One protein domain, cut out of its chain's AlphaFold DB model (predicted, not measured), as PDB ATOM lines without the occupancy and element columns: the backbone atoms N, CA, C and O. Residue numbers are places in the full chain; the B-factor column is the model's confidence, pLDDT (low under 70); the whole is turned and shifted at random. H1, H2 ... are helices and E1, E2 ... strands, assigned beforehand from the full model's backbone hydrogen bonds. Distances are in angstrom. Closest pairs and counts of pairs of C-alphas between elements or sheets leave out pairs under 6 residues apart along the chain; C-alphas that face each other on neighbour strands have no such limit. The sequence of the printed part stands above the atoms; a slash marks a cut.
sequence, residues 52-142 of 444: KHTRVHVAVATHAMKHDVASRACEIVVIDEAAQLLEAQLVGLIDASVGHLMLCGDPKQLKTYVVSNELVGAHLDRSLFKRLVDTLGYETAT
ATOM      1  N   LYS A  52    -100.777  33.617 -23.915       71.56
ATOM      2  CA  LYS A  52    -100.211  33.119 -25.185       71.56
ATOM      3  C   LYS A  52     -98.777  33.555 -25.459       71.56
ATOM      4  O   LYS A  52     -98.070  32.872 -26.199       71.56
ATOM      5  N   HIS A  53     -98.368  34.717 -24.956       71.94
ATOM      6  CA  HIS A  53     -97.116  35.354 -25.378       71.94
ATOM      7  C   HIS A  53     -96.126  35.611 -24.243       71.94
ATOM      8  O   HIS A  53     -94.989  36.004 -24.515       71.94
ATOM      9  N   THR A  54     -96.509  35.375 -22.988       71.75
ATOM     10  CA  THR A  54     -95.619  35.575 -21.840       71.75
ATOM     11  C   THR A  54     -94.980  34.254 -21.445       71.75
ATOM     12  O   THR A  54     -95.670  33.279 -21.183       71.75
ATOM     13  N   ARG A  55     -93.645  34.222 -21.412       75.69
ATOM     14  CA  ARG A  55     -92.867  33.057 -20.951       75.69
ATOM     15  C   ARG A  55     -92.319  33.218 -19.535       75.69
ATOM     16  O   ARG A  55     -91.905  32.237 -18.937       75.69
ATOM     17  N   VAL A  56     -92.267  34.452 -19.036       78.44
ATOM     18  CA  VAL A  56     -91.738  34.801 -17.715       78.44
ATOM     19  C   VAL A  56     -92.751  35.703 -17.035       78.44
ATOM     20  O   VAL A  56     -93.077  36.772 -17.552       78.44
ATOM     21  N   HIS A  57     -93.244  35.275 -15.879       78.38
ATOM     22  CA  HIS A  57     -94.150  36.059 -15.053       78.38
ATOM     23  C   HIS A  57     -93.374  36.616 -13.865       78.38
ATOM     24  O   HIS A  57     -92.747  35.865 -13.126       78.38
ATOM     25  N   VAL A  58     -93.421  37.935 -13.685       82.25
ATOM     26  CA  VAL A  58     -92.802  38.613 -12.544       82.25
ATOM     27  C   VAL A  58     -93.914  39.234 -11.716       82.25
ATOM     28  O   VAL A  58     -94.720  40.011 -12.232       82.25
ATOM     29  N   ALA A  59     -93.979  38.870 -10.442       83.06
ATOM     30  CA  ALA A  59     -94.970  39.378  -9.510       83.06
ATOM     31  C   ALA A  59     -94.405  39.369  -8.089       83.06
ATOM     32  O   ALA A  59     -93.573  38.535  -7.741       83.06
ATOM     33  N   VAL A  60     -94.907  40.275  -7.252       86.06
ATOM     34  CA  VAL A  60     -94.692  40.190  -5.804       86.06
ATOM     35  C   VAL A  60     -95.397  38.935  -5.292       86.06
ATOM     36  O   VAL A  60     -96.540  38.686  -5.678       86.06
ATOM     37  N   ALA A  61     -94.757  38.176  -4.401       84.75
ATOM     38  CA  ALA A  61     -95.267  36.901  -3.889       84.75
ATOM     39  C   ALA A  61     -96.745  36.955  -3.453       84.75
ATOM     40  O   ALA A  61     -97.562  36.155  -3.896       84.75
ATOM     41  N   THR A  62     -97.134  37.967  -2.673       83.19
ATOM     42  CA  THR A  62     -98.527  38.153  -2.223       83.19
ATOM     43  C   THR A  62     -99.526  38.340  -3.366       83.19
ATOM     44  O   THR A  62    -100.678  37.926  -3.262       83.19
ATOM     45  N   HIS A  63     -99.102  38.961  -4.468       80.56
ATOM     46  CA  HIS A  63     -99.925  39.116  -5.665       80.56
ATOM     47  C   HIS A  63     -99.962  37.836  -6.495       80.56
ATOM     48  O   HIS A  63    -101.005  37.527  -7.067       80.56
ATOM     49  N   ALA A  64     -98.855  37.093  -6.544       81.06
ATOM     50  CA  ALA A  64     -98.768  35.827  -7.259       81.06
ATOM     51  C   ALA A  64     -99.686  34.750  -6.660       81.06
ATOM     52  O   ALA A  64    -100.234  33.951  -7.409       81.06
ATOM     53  N   MET A  65     -99.959  34.799  -5.349       76.19
ATOM     54  CA  MET A  65    -100.936  33.921  -4.683       76.19
ATOM     55  C   MET A  65    -102.393  34.161  -5.125       76.19
ATOM     56  O   MET A  65    -103.277  33.368  -4.806       76.19
ATOM     57  N   LYS A  66    -102.696  35.259  -5.836       71.56
ATOM     58  CA  LYS A  66    -104.046  35.472  -6.376       71.56
ATOM     59  C   LYS A  66    -104.322  34.461  -7.486       71.56
ATOM     60  O   LYS A  66    -103.461  34.183  -8.319       71.56
ATOM     61  N   HIS A  67    -105.569  33.991  -7.535       59.53
ATOM     62  CA  HIS A  67    -106.021  32.918  -8.425       59.53
ATOM     63  C   HIS A  67    -105.606  33.096  -9.895       59.53
ATOM     64  O   HIS A  67    -105.322  32.106 -10.551       59.53
ATOM     65  N   ASP A  68    -105.523  34.316 -10.430       62.44
ATOM     66  CA  ASP A  68    -105.151  34.547 -11.837       62.44
ATOM     67  C   ASP A  68    -103.683  34.239 -12.180       62.44
ATOM     68  O   ASP A  68    -103.370  34.025 -13.352       62.44
ATOM     69  N   VAL A  69    -102.782  34.232 -11.193       60.81
ATOM     70  CA  VAL A  69    -101.360  33.898 -11.386       60.81
ATOM     71  C   VAL A  69    -101.068  32.506 -10.838       60.81
ATOM     72  O   VAL A  69    -100.471  31.709 -11.551       60.81
ATOM     73  N   ALA A  70    -101.572  32.180  -9.643       55.06
ATOM     74  CA  ALA A  70    -101.399  30.867  -9.022       55.06
ATOM     75  C   ALA A  70    -102.110  29.720  -9.766       55.06
ATOM     76  O   ALA A  70    -101.694  28.581  -9.646       55.06
ATOM     77  N   SER A  71    -103.167  29.984 -10.552       55.28
ATOM     78  CA  SER A  71    -103.812  28.940 -11.379       55.28
ATOM     79  C   SER A  71    -103.052  28.603 -12.664       55.28
ATOM     80  O   SER A  71    -103.499  27.753 -13.439       55.28
ATOM     81  N   ARG A  72    -101.936  29.287 -12.933       67.00
ATOM     82  CA  ARG A  72    -101.108  29.014 -14.104       67.00
ATOM     83  C   ARG A  72    -100.104  27.933 -13.748       67.00
ATOM     84  O   ARG A  72     -99.321  28.114 -12.824       67.00
ATOM     85  N   ALA A  73    -100.088  26.867 -14.542       71.25
ATOM     86  CA  ALA A  73     -99.107  25.803 -14.407       71.25
ATOM     87  C   ALA A  73     -97.695  26.351 -14.685       71.25
ATOM     88  O   ALA A  73     -97.304  26.519 -15.843       71.25
ATOM     89  N   CYS A  74     -96.957  26.690 -13.630       81.56
ATOM     90  CA  CYS A  74     -95.594  27.200 -13.713       81.56
ATOM     91  C   CYS A  74     -94.636  26.078 -13.320       81.56
ATOM     92  O   CYS A  74     -94.450  25.796 -12.144       81.56
ATOM     93  N   GLU A  75     -93.984  25.459 -14.302       87.88
ATOM     94  CA  GLU A  75     -93.065  24.340 -14.050       87.88
ATOM     95  C   GLU A  75     -91.800  24.750 -13.279       87.88
ATOM     96  O   GLU A  75     -91.185  23.921 -12.604       87.88
ATOM     97  N   ILE A  76     -91.407  26.022 -13.391       90.00
ATOM     98  CA  ILE A  76     -90.221  26.597 -12.755       90.00
ATOM     99  C   ILE A  76     -90.642  27.842 -11.981       90.00
ATOM    100  O   ILE A  76     -91.160  28.796 -12.564       90.00
ATOM    101  N   VAL A  77     -90.366  27.850 -10.680       90.19
ATOM    102  CA  VAL A  77     -90.600  28.995  -9.797       90.19
ATOM    103  C   VAL A  77     -89.258  29.478  -9.264       90.19
ATOM    104  O   VAL A  77     -88.519  28.722  -8.637       90.19
ATOM    105  N   VAL A  78     -88.944  30.749  -9.516       92.81
ATOM    106  CA  VAL A  78     -87.756  31.423  -8.983       92.81
ATOM    107  C   VAL A  78     -88.217  32.489  -8.004       92.81
ATOM    108  O   VAL A  78     -89.039  33.336  -8.352       92.81
ATOM    109  N   ILE A  79     -87.693  32.439  -6.786       92.62
ATOM    110  CA  ILE A  79     -88.014  33.385  -5.721       92.62
ATOM    111  C   ILE A  79     -86.734  34.102  -5.347       92.62
ATOM    112  O   ILE A  79     -85.816  33.487  -4.809       92.62
ATOM    113  N   ASP A  80     -86.693  35.392  -5.649       91.94
ATOM    114  CA  ASP A  80     -85.648  36.292  -5.179       91.94
ATOM    115  C   ASP A  80     -85.990  36.826  -3.781       91.94
ATOM    116  O   ASP A  80     -87.163  36.844  -3.394       91.94
ATOM    117  N   GLU A  81     -84.975  37.226  -3.013       89.88
ATOM    118  CA  GLU A  81     -85.103  37.604  -1.596       89.88
ATOM    119  C   GLU A  81     -85.857  36.549  -0.754       89.88
ATOM    120  O   GLU A  81     -86.592  36.859   0.186       89.88
ATOM    121  N   ALA A  82     -85.662  35.263  -1.066       92.00
ATOM    122  CA  ALA A  82     -86.381  34.141  -0.457       92.00
ATOM    123  C   ALA A  82     -86.194  34.045   1.065       92.00
ATOM    124  O   ALA A  82     -87.034  33.464   1.755       92.00
ATOM    125  N   ALA A  83     -85.116  34.629   1.599       87.69
ATOM    126  CA  ALA A  83     -84.879  34.744   3.034       87.69
ATOM    127  C   ALA A  83     -85.972  35.558   3.760       87.69
ATOM    128  O   ALA A  83     -86.208  35.304   4.942       87.69
ATOM    129  N   GLN A  84     -86.670  36.444   3.040       87.44
ATOM    130  CA  GLN A  84     -87.707  37.354   3.540       87.44
ATOM    131  C   GLN A  84     -89.139  36.904   3.212       87.44
ATOM    132  O   GLN A  84     -90.098  37.639   3.451       87.44
ATOM    133  N   LEU A  85     -89.308  35.716   2.625       90.56
ATOM    134  CA  LEU A  85     -90.622  35.169   2.307       90.56
ATOM    135  C   LEU A  85     -91.122  34.287   3.457       90.56
ATOM    136  O   LEU A  85     -90.425  33.361   3.879       90.56
ATOM    137  N   LEU A  86     -92.348  34.517   3.944       89.81
ATOM    138  CA  LEU A  86     -92.957  33.614   4.926       89.81
ATOM    139  C   LEU A  86     -93.135  32.226   4.311       89.81
ATOM    140  O   LEU A  86     -93.608  32.089   3.182       89.81
ATOM    141  N   GLU A  87     -92.865  31.182   5.091       89.88
ATOM    142  CA  GLU A  87     -93.088  29.805   4.643       89.88
ATOM    143  C   GLU A  87     -94.552  29.575   4.211       89.88
ATOM    144  O   GLU A  87     -94.808  28.947   3.187       89.88
ATOM    145  N   ALA A  88     -95.515  30.186   4.908       85.56
ATOM    146  CA  ALA A  88     -96.931  30.128   4.541       85.56
ATOM    147  C   ALA A  88     -97.244  30.781   3.180       85.56
ATOM    148  O   ALA A  88     -98.143  30.328   2.473       85.56
ATOM    149  N   GLN A  89     -96.513  31.832   2.791       87.44
ATOM    150  CA  GLN A  89     -96.701  32.470   1.484       87.44
ATOM    151  C   GLN A  89     -96.208  31.563   0.363       87.44
ATOM    152  O   GLN A  89     -96.854  31.469  -0.676       87.44
ATOM    153  N   LEU A  90     -95.107  30.847   0.595       86.38
ATOM    154  CA  LEU A  90     -94.552  29.908  -0.368       86.38
ATOM    155  C   LEU A  90     -95.526  28.772  -0.712       86.38
ATOM    156  O   LEU A  90     -95.613  28.385  -1.872       86.38
ATOM    157  N   VAL A  91     -96.298  28.281   0.263       80.50
ATOM    158  CA  VAL A  91     -97.320  27.242   0.028       80.50
ATOM    159  C   VAL A  91     -98.346  27.686  -1.018       80.50
ATOM    160  O   VAL A  91     -98.779  26.877  -1.826       80.50
ATOM    161  N   GLY A  92     -98.712  28.971  -1.053       80.56
ATOM    162  CA  GLY A  92     -99.627  29.493  -2.074       80.56
ATOM    163  C   GLY A  92     -98.979  29.768  -3.434       80.56
ATOM    164  O   GLY A  92     -99.688  30.158  -4.358       80.56
ATOM    165  N   LEU A  93     -97.658  29.610  -3.557       83.56
ATOM    166  CA  LEU A  93     -96.902  29.781  -4.804       83.56
ATOM    167  C   LEU A  93     -96.518  28.453  -5.457       83.56
ATOM    168  O   LEU A  93     -96.080  28.454  -6.605       83.56
ATOM    169  N   ILE A  94     -96.630  27.343  -4.727       84.50
ATOM    170  CA  ILE A  94     -96.223  26.020  -5.189       84.50
ATOM    171  C   ILE A  94     -97.458  25.134  -5.292       84.50
ATOM    172  O   ILE A  94     -98.113  24.851  -4.291       84.50
ATOM    173  N   ASP A  95     -97.741  24.657  -6.498       81.56
ATOM    174  CA  ASP A  95     -98.742  23.627  -6.757       81.56
ATOM    175  C   ASP A  95     -98.098  22.376  -7.388       81.56
ATOM    176  O   ASP A  95     -96.879  22.281  -7.536       81.56
ATOM    177  N   ALA A  96     -98.923  21.394  -7.761       81.81
ATOM    178  CA  ALA A  96     -98.459  20.136  -8.346       81.81
ATOM    179  C   ALA A  96     -97.793  20.283  -9.730       81.81
ATOM    180  O   ALA A  96     -97.203  19.319 -10.216       81.81
ATOM    181  N   SER A  97     -97.900  21.445 -10.382       85.19
ATOM    182  CA  SER A  97     -97.245  21.715 -11.664       85.19
ATOM    183  C   SER A  97     -95.780  22.128 -11.511       85.19
ATOM    184  O   SER A  97     -95.017  21.995 -12.468       85.19
ATOM    185  N   VAL A  98     -95.366  22.591 -10.326       89.44
ATOM    186  CA  VAL A  98     -93.998  23.058 -10.080       89.44
ATOM    187  C   VAL A  98     -93.044  21.864 -10.018       89.44
ATOM    188  O   VAL A  98     -93.015  21.118  -9.042       89.44
ATOM    189  N   GLY A  99     -92.224  21.702 -11.058       91.50
ATOM    190  CA  GLY A  99     -91.167  20.690 -11.111       91.50
ATOM    191  C   GLY A  99     -89.826  21.182 -10.561       91.50
ATOM    192  O   GLY A  99     -89.022  20.374 -10.101       91.50
ATOM    193  N   HIS A 100     -89.575  22.496 -10.597       92.19
ATOM    194  CA  HIS A 100     -88.320  23.103 -10.152       92.19
ATOM    195  C   HIS A 100     -88.579  24.370  -9.331       92.19
ATOM    196  O   HIS A 100     -89.205  25.317  -9.808       92.19
ATOM    197  N   LEU A 101     -88.039  24.415  -8.112       91.94
ATOM    198  CA  LEU A 101     -88.072  25.582  -7.235       91.94
ATOM    199  C   LEU A 101     -86.647  26.091  -7.005       91.94
ATOM    200  O   LEU A 101     -85.800  25.360  -6.496       91.94
ATOM    201  N   MET A 102     -86.398  27.354  -7.341       94.06
ATOM    202  CA  MET A 102     -85.145  28.047  -7.050       94.06
ATOM    203  C   MET A 102     -85.404  29.136  -6.014       94.06
ATOM    204  O   MET A 102     -86.181  30.059  -6.250       94.06
ATOM    205  N   LEU A 103     -84.745  29.023  -4.864       94.12
ATOM    206  CA  LEU A 103     -84.791  30.012  -3.794       94.12
ATOM    207  C   LEU A 103     -83.459  30.763  -3.778       94.12
ATOM    208  O   LEU A 103     -82.420  30.170  -3.497       94.12
ATOM    209  N   CYS A 104     -83.501  32.051  -4.088       93.81
ATOM    210  CA  CYS A 104     -82.349  32.940  -4.115       93.81
ATOM    211  C   CYS A 104     -82.486  33.961  -2.987       93.81
ATOM    212  O   CYS A 104     -83.546  34.554  -2.802       93.81
ATOM    213  N   GLY A 105     -81.426  34.167  -2.215       90.38
ATOM    214  CA  GLY A 105     -81.410  35.144  -1.134       90.38
ATOM    215  C   GLY A 105     -80.222  34.938  -0.208       90.38
ATOM    216  O   GLY A 105     -79.459  33.982  -0.356       90.38
ATOM    217  N   ASP A 106     -80.083  35.829   0.766       88.44
ATOM    218  CA  ASP A 106     -79.033  35.755   1.777       88.44
ATOM    219  C   ASP A 106     -79.647  35.397   3.140       88.44
ATOM    220  O   ASP A 106     -80.392  36.201   3.708       88.44
ATOM    221  N   PRO A 107     -79.352  34.213   3.713       84.25
ATOM    222  CA  PRO A 107     -79.946  33.798   4.983       84.25
ATOM    223  C   PRO A 107     -79.397  34.593   6.186       84.25
ATOM    224  O   PRO A 107     -79.943  34.485   7.296       84.25
ATOM    225  N   LYS A 108     -78.321  35.375   5.982       81.25
ATOM    226  CA  LYS A 108     -77.710  36.272   6.974       81.25
ATOM    227  C   LYS A 108     -78.320  37.682   6.970       81.25
ATOM    228  O   LYS A 108     -78.023  38.440   7.890       81.25
ATOM    229  N   GLN A 109     -79.145  38.032   5.979       79.50
ATOM    230  CA  GLN A 109     -79.883  39.304   5.914       79.50
ATOM    231  C   GLN A 109     -81.240  39.219   6.646       79.50
ATOM    232  O   GLN A 109     -81.474  38.294   7.431       79.50
ATOM    233  N   LEU A 110     -82.099  40.223   6.425       73.06
ATOM    234  CA  LEU A 110     -83.446  40.363   6.979       73.06
ATOM    235  C   LEU A 110     -84.211  39.041   7.083       73.06
ATOM    236  O   LEU A 110     -84.366  38.307   6.105       73.06
ATOM    237  N   LYS A 111     -84.757  38.787   8.277       77.25
ATOM    238  CA  LYS A 111     -85.855  37.831   8.451       77.25
ATOM    239  C   LYS A 111     -87.150  38.453   7.939       77.25
ATOM    240  O   LYS A 111     -87.253  39.666   7.752       77.25
ATOM    241  N   THR A 112     -88.168  37.626   7.775       80.75
ATOM    242  CA  THR A 112     -89.479  38.121   7.386       80.75
ATOM    243  C   THR A 112     -90.111  38.933   8.514       80.75
ATOM    244  O   THR A 112     -90.136  38.506   9.667       80.75
ATOM    245  N   TYR A 113     -90.664  40.097   8.185       80.31
ATOM    246  CA  TYR A 113     -91.310  40.955   9.172       80.31
ATOM    247  C   TYR A 113     -92.642  40.360   9.653       80.31
ATOM    248  O   TYR A 113     -93.574  40.167   8.868       80.31
ATOM    249  N   VAL A 114     -92.751  40.117  10.961       80.50
ATOM    250  CA  VAL A 114     -93.970  39.633  11.623       80.50
ATOM    251  C   VAL A 114     -94.307  40.553  12.794       80.50
ATOM    252  O   VAL A 114     -93.490  40.775  13.680       80.50
ATOM    253  N   VAL A 115     -95.530  41.091  12.800       80.94
ATOM    254  CA  VAL A 115     -95.982  42.066  13.814       80.94
ATOM    255  C   VAL A 115     -96.190  41.420  15.189       80.94
ATOM    256  O   VAL A 115     -95.953  42.057  16.212       80.94
ATOM    257  N   SER A 116     -96.664  40.171  15.230       83.00
ATOM    258  CA  SER A 116     -96.938  39.477  16.492       83.00
ATOM    259  C   SER A 116     -95.677  38.821  17.048       83.00
ATOM    260  O   SER A 116     -95.152  37.870  16.467       83.00
ATOM    261  N   ASN A 117     -95.255  39.274  18.229       77.12
ATOM    262  CA  ASN A 117     -94.143  38.677  18.971       77.12
ATOM    263  C   ASN A 117     -94.411  37.214  19.358       77.12
ATOM    264  O   ASN A 117     -93.472  36.436  19.481       77.12
ATOM    265  N   GLU A 118     -95.676  36.821  19.529       86.12
ATOM    266  CA  GLU A 118     -96.054  35.431  19.820       86.12
ATOM    267  C   GLU A 118     -95.730  34.524  18.625       86.12
ATOM    268  O   GLU A 118     -95.198  33.430  18.799       86.12
ATOM    269  N   LEU A 119     -95.989  35.005  17.402       84.50
ATOM    270  CA  LEU A 119     -95.674  34.280  16.169       84.50
ATOM    271  C   LEU A 119     -94.163  34.242  15.899       84.50
ATOM    272  O   LEU A 119     -93.657  33.216  15.452       84.50
ATOM    273  N   VAL A 120     -93.439  35.322  16.216       80.62
ATOM    274  CA  VAL A 120     -91.963  35.340  16.204       80.62
ATOM    275  C   VAL A 120     -91.405  34.313  17.197       80.62
ATOM    276  O   VAL A 120     -90.544  33.514  16.843       80.62
ATOM    277  N   GLY A 121     -91.952  34.251  18.417       77.56
ATOM    278  CA  GLY A 121     -91.583  33.244  19.420       77.56
ATOM    279  C   GLY A 121     -91.881  31.803  18.987       77.56
ATOM    280  O   GLY A 121     -91.214  30.874  19.434       77.56
ATOM    281  N   ALA A 122     -92.838  31.615  18.075       85.38
ATOM    282  CA  ALA A 122     -93.137  30.341  17.425       85.38
ATOM    283  C   ALA A 122     -92.329  30.096  16.129       85.38
ATOM    284  O   ALA A 122     -92.602  29.127  15.418       85.38
ATOM    285  N   HIS A 123     -91.345  30.946  15.812       84.62
ATOM    286  CA  HIS A 123     -90.492  30.888  14.616       84.62
ATOM    287  C   HIS A 123     -91.232  31.007  13.273       84.62
ATOM    288  O   HIS A 123     -90.770  30.480  12.257       84.62
ATOM    289  N   LEU A 124     -92.376  31.698  13.243       86.69
ATOM    290  CA  LEU A 124     -93.125  31.949  12.002       86.69
ATOM    291  C   LEU A 124     -92.559  33.106  11.169       86.69
ATOM    292  O   LEU A 124     -92.974  33.294  10.032       86.69
ATOM    293  N   ASP A 125     -91.596  33.851  11.704       85.00
ATOM    294  CA  ASP A 125     -90.776  34.844  11.003       85.00
ATOM    295  C   ASP A 125     -89.631  34.212  10.183       85.00
ATOM    296  O   ASP A 125     -88.952  34.895   9.411       85.00
ATOM    297  N   ARG A 126     -89.416  32.895  10.313       88.00
ATOM    298  CA  ARG A 126     -88.422  32.137   9.544       88.00
ATOM    299  C   ARG A 126     -88.956  31.772   8.154       88.00
ATOM    300  O   ARG A 126     -90.018  31.170   8.014       88.00
ATOM    301  N   SER A 127     -88.165  32.051   7.122       90.94
ATOM    302  CA  SER A 127     -88.427  31.595   5.753       90.94
ATOM    303  C   SER A 127     -88.073  30.122   5.538       90.94
ATOM    304  O   SER A 127     -87.202  29.566   6.218       90.94
ATOM    305  N   LEU A 128     -88.685  29.495   4.521       91.94
ATOM    306  CA  LEU A 128     -88.308  28.132   4.129       91.94
ATOM    307  C   LEU A 128     -86.823  28.060   3.761       91.94
ATOM    308  O   LEU A 128     -86.143  27.122   4.163       91.94
ATOM    309  N   PHE A 129     -86.316  29.058   3.031       92.19
ATOM    310  CA  PHE A 129     -84.914  29.123   2.631       92.19
ATOM    311  C   PHE A 129     -83.984  29.009   3.845       92.19
ATOM    312  O   PHE A 129     -83.135  28.123   3.901       92.19
ATOM    313  N   LYS A 130     -84.228  29.820   4.881       89.75
ATOM    314  CA  LYS A 130     -83.457  29.769   6.124       89.75
ATOM    315  C   LYS A 130     -83.597  28.424   6.840       89.75
ATOM    316  O   LYS A 130     -82.617  27.897   7.349       89.75
ATOM    317  N   ARG A 131     -84.795  27.828   6.854       91.31
ATOM    318  CA  ARG A 131     -85.025  26.498   7.444       91.31
ATOM    319  C   ARG A 131     -84.245  25.397   6.717       91.31
ATOM    320  O   ARG A 131     -83.644  24.552   7.376       91.31
ATOM    321  N   LEU A 132     -84.239  25.404   5.385       92.75
ATOM    322  CA  LEU A 132     -83.504  24.433   4.570       92.75
ATOM    323  C   LEU A 132     -81.991  24.537   4.805       92.75
ATOM    324  O   LEU A 132     -81.338  23.516   5.007       92.75
ATOM    325  N   VAL A 133     -81.454  25.758   4.838       90.56
ATOM    326  CA  VAL A 133     -80.014  26.004   4.993       90.56
ATOM    327  C   VAL A 133     -79.561  25.827   6.444       90.56
ATOM    328  O   VAL A 133     -78.763  24.940   6.734       90.56
ATOM    329  N   ASP A 134     -80.097  26.621   7.374       86.12
ATOM    330  CA  ASP A 134     -79.571  26.710   8.743       86.12
ATOM    331  C   ASP A 134     -80.020  25.539   9.635       86.12
ATOM    332  O   ASP A 134     -79.316  25.178  10.574       86.12
ATOM    333  N   THR A 135     -81.208  24.961   9.396       88.06
ATOM    334  CA  THR A 135     -81.759  23.886  10.250       88.06
ATOM    335  C   THR A 135     -81.567  22.497   9.649       88.06
ATOM    336  O   THR A 135     -81.305  21.549  10.383       88.06
ATOM    337  N   LEU A 136     -81.733  22.359   8.331       92.56
ATOM    338  CA  LEU A 136     -81.695  21.058   7.656       92.56
ATOM    339  C   LEU A 136     -80.372  20.777   6.931       92.56
ATOM    340  O   LEU A 136     -80.172  19.647   6.493       92.56
ATOM    341  N   GLY A 137     -79.475  21.763   6.819       91.44
ATOM    342  CA  GLY A 137     -78.138  21.572   6.255       91.44
ATOM    343  C   GLY A 137     -78.120  21.300   4.751       91.44
ATOM    344  O   GLY A 137     -77.219  20.614   4.274       91.44
ATOM    345  N   TYR A 138     -79.110  21.795   4.002       93.19
ATOM    346  CA  TYR A 138     -79.097  21.688   2.542       93.19
ATOM    347  C   TYR A 138     -77.913  22.463   1.955       93.19
ATOM    348  O   TYR A 138     -77.633  23.595   2.355       93.19
ATOM    349  N   GLU A 139     -77.247  21.862   0.968       90.88
ATOM    350  CA  GLU A 139     -76.184  22.533   0.224       90.88
ATOM    351  C   GLU A 139     -76.738  23.722  -0.569       90.88
ATOM    352  O   GLU A 139     -77.840  23.679  -1.121       90.88
ATOM    353  N   THR A 140     -75.947  24.791  -0.645       90.56
ATOM    354  CA  THR A 140     -76.289  26.004  -1.392       90.56
ATOM    355  C   THR A 140     -75.202  26.325  -2.404       90.56
ATOM    356  O   THR A 140     -74.010  26.159  -2.140       90.56
ATOM    357  N   ALA A 141     -75.607  26.834  -3.565       92.25
ATOM    358  CA  ALA A 141     -74.684  27.473  -4.489       92.25
ATOM    359  C   ALA A 141     -74.422  28.905  -3.997       92.25
ATOM    360  O   ALA A 141     -75.245  29.797  -4.195       92.25
ATOM    361  N   THR A 142     -73.301  29.111  -3.306       90.69
ATOM    362  CA  THR A 142     -72.937  30.422  -2.748       90.69
ATOM    363  C   THR A 142     -72.296  31.304  -3.817       90.69
ATOM    364  O   THR A 142     -71.377  30.873  -4.511       90.69
TER     365      THR A 142
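This is residues 52 to 142 of the 444 residues of an uncharacterized protein of Sphaeroforma arctica JP610 (UniProt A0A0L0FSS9). Look for little regular structure: a short parallel two-stranded ribbon, E1 beside E2, with the short helices H1, H2 and H3 strung on loops off to one side of it, H5 past the last residue of E2, Leu 103, and H4 far out at one end of the whole. The 91 printed residues, 34 in named elements, run H1 H2 E1 H3 E2 H4 H5. The class is mixed; the whole is compact, radius of gyration of the C-alphas 13.9 A, spanning 44 by 31 by 21 A.

Find C-alpha 76 at (-90.221, 26.597, -12.755), where E1, residues 76 to 79, begins; E2 is 100 to 103, and each is 10.0 A long. H1 is 61 to 64, H2 67 to 70, H3 87 to 91, H4 117 to 121. H5, 128 to 135, 9.9 A long, ends at C-alpha 135, (-81.759, 23.886, 10.250).

E1 and E2 are parallel at 8 degrees; N 77 and O 100 are 2.9 A apart, within hydrogen-bond range. E1, H3, E2 make a strand-helix-strand unit, parallel strands joined through a helix, with a right-handed crossover. H1 and H3 only just touch, with 3 pairs of C-alphas within 8 A, the closest Thr 62 and Gln 89, 7.0 A. H3 and H5 are close but not clearly touching, closest C-alphas Glu 87 and Leu 128, 5.1 A; so are H1 and H2, Ala 64 and Ala 70, 5.9 A. H4 and H5 are apart. In H3, H4 and H5 every O i to N i+4 pair is within hydrogen-bond range; H1 and H2 are too short for one.

The farthest C-alphas, Lys 52 and Gly 121, are 45.4 A apart. The printed part has no cut; E2 to H4 is a long link. Residues 67 to 72 have pLDDT under 70.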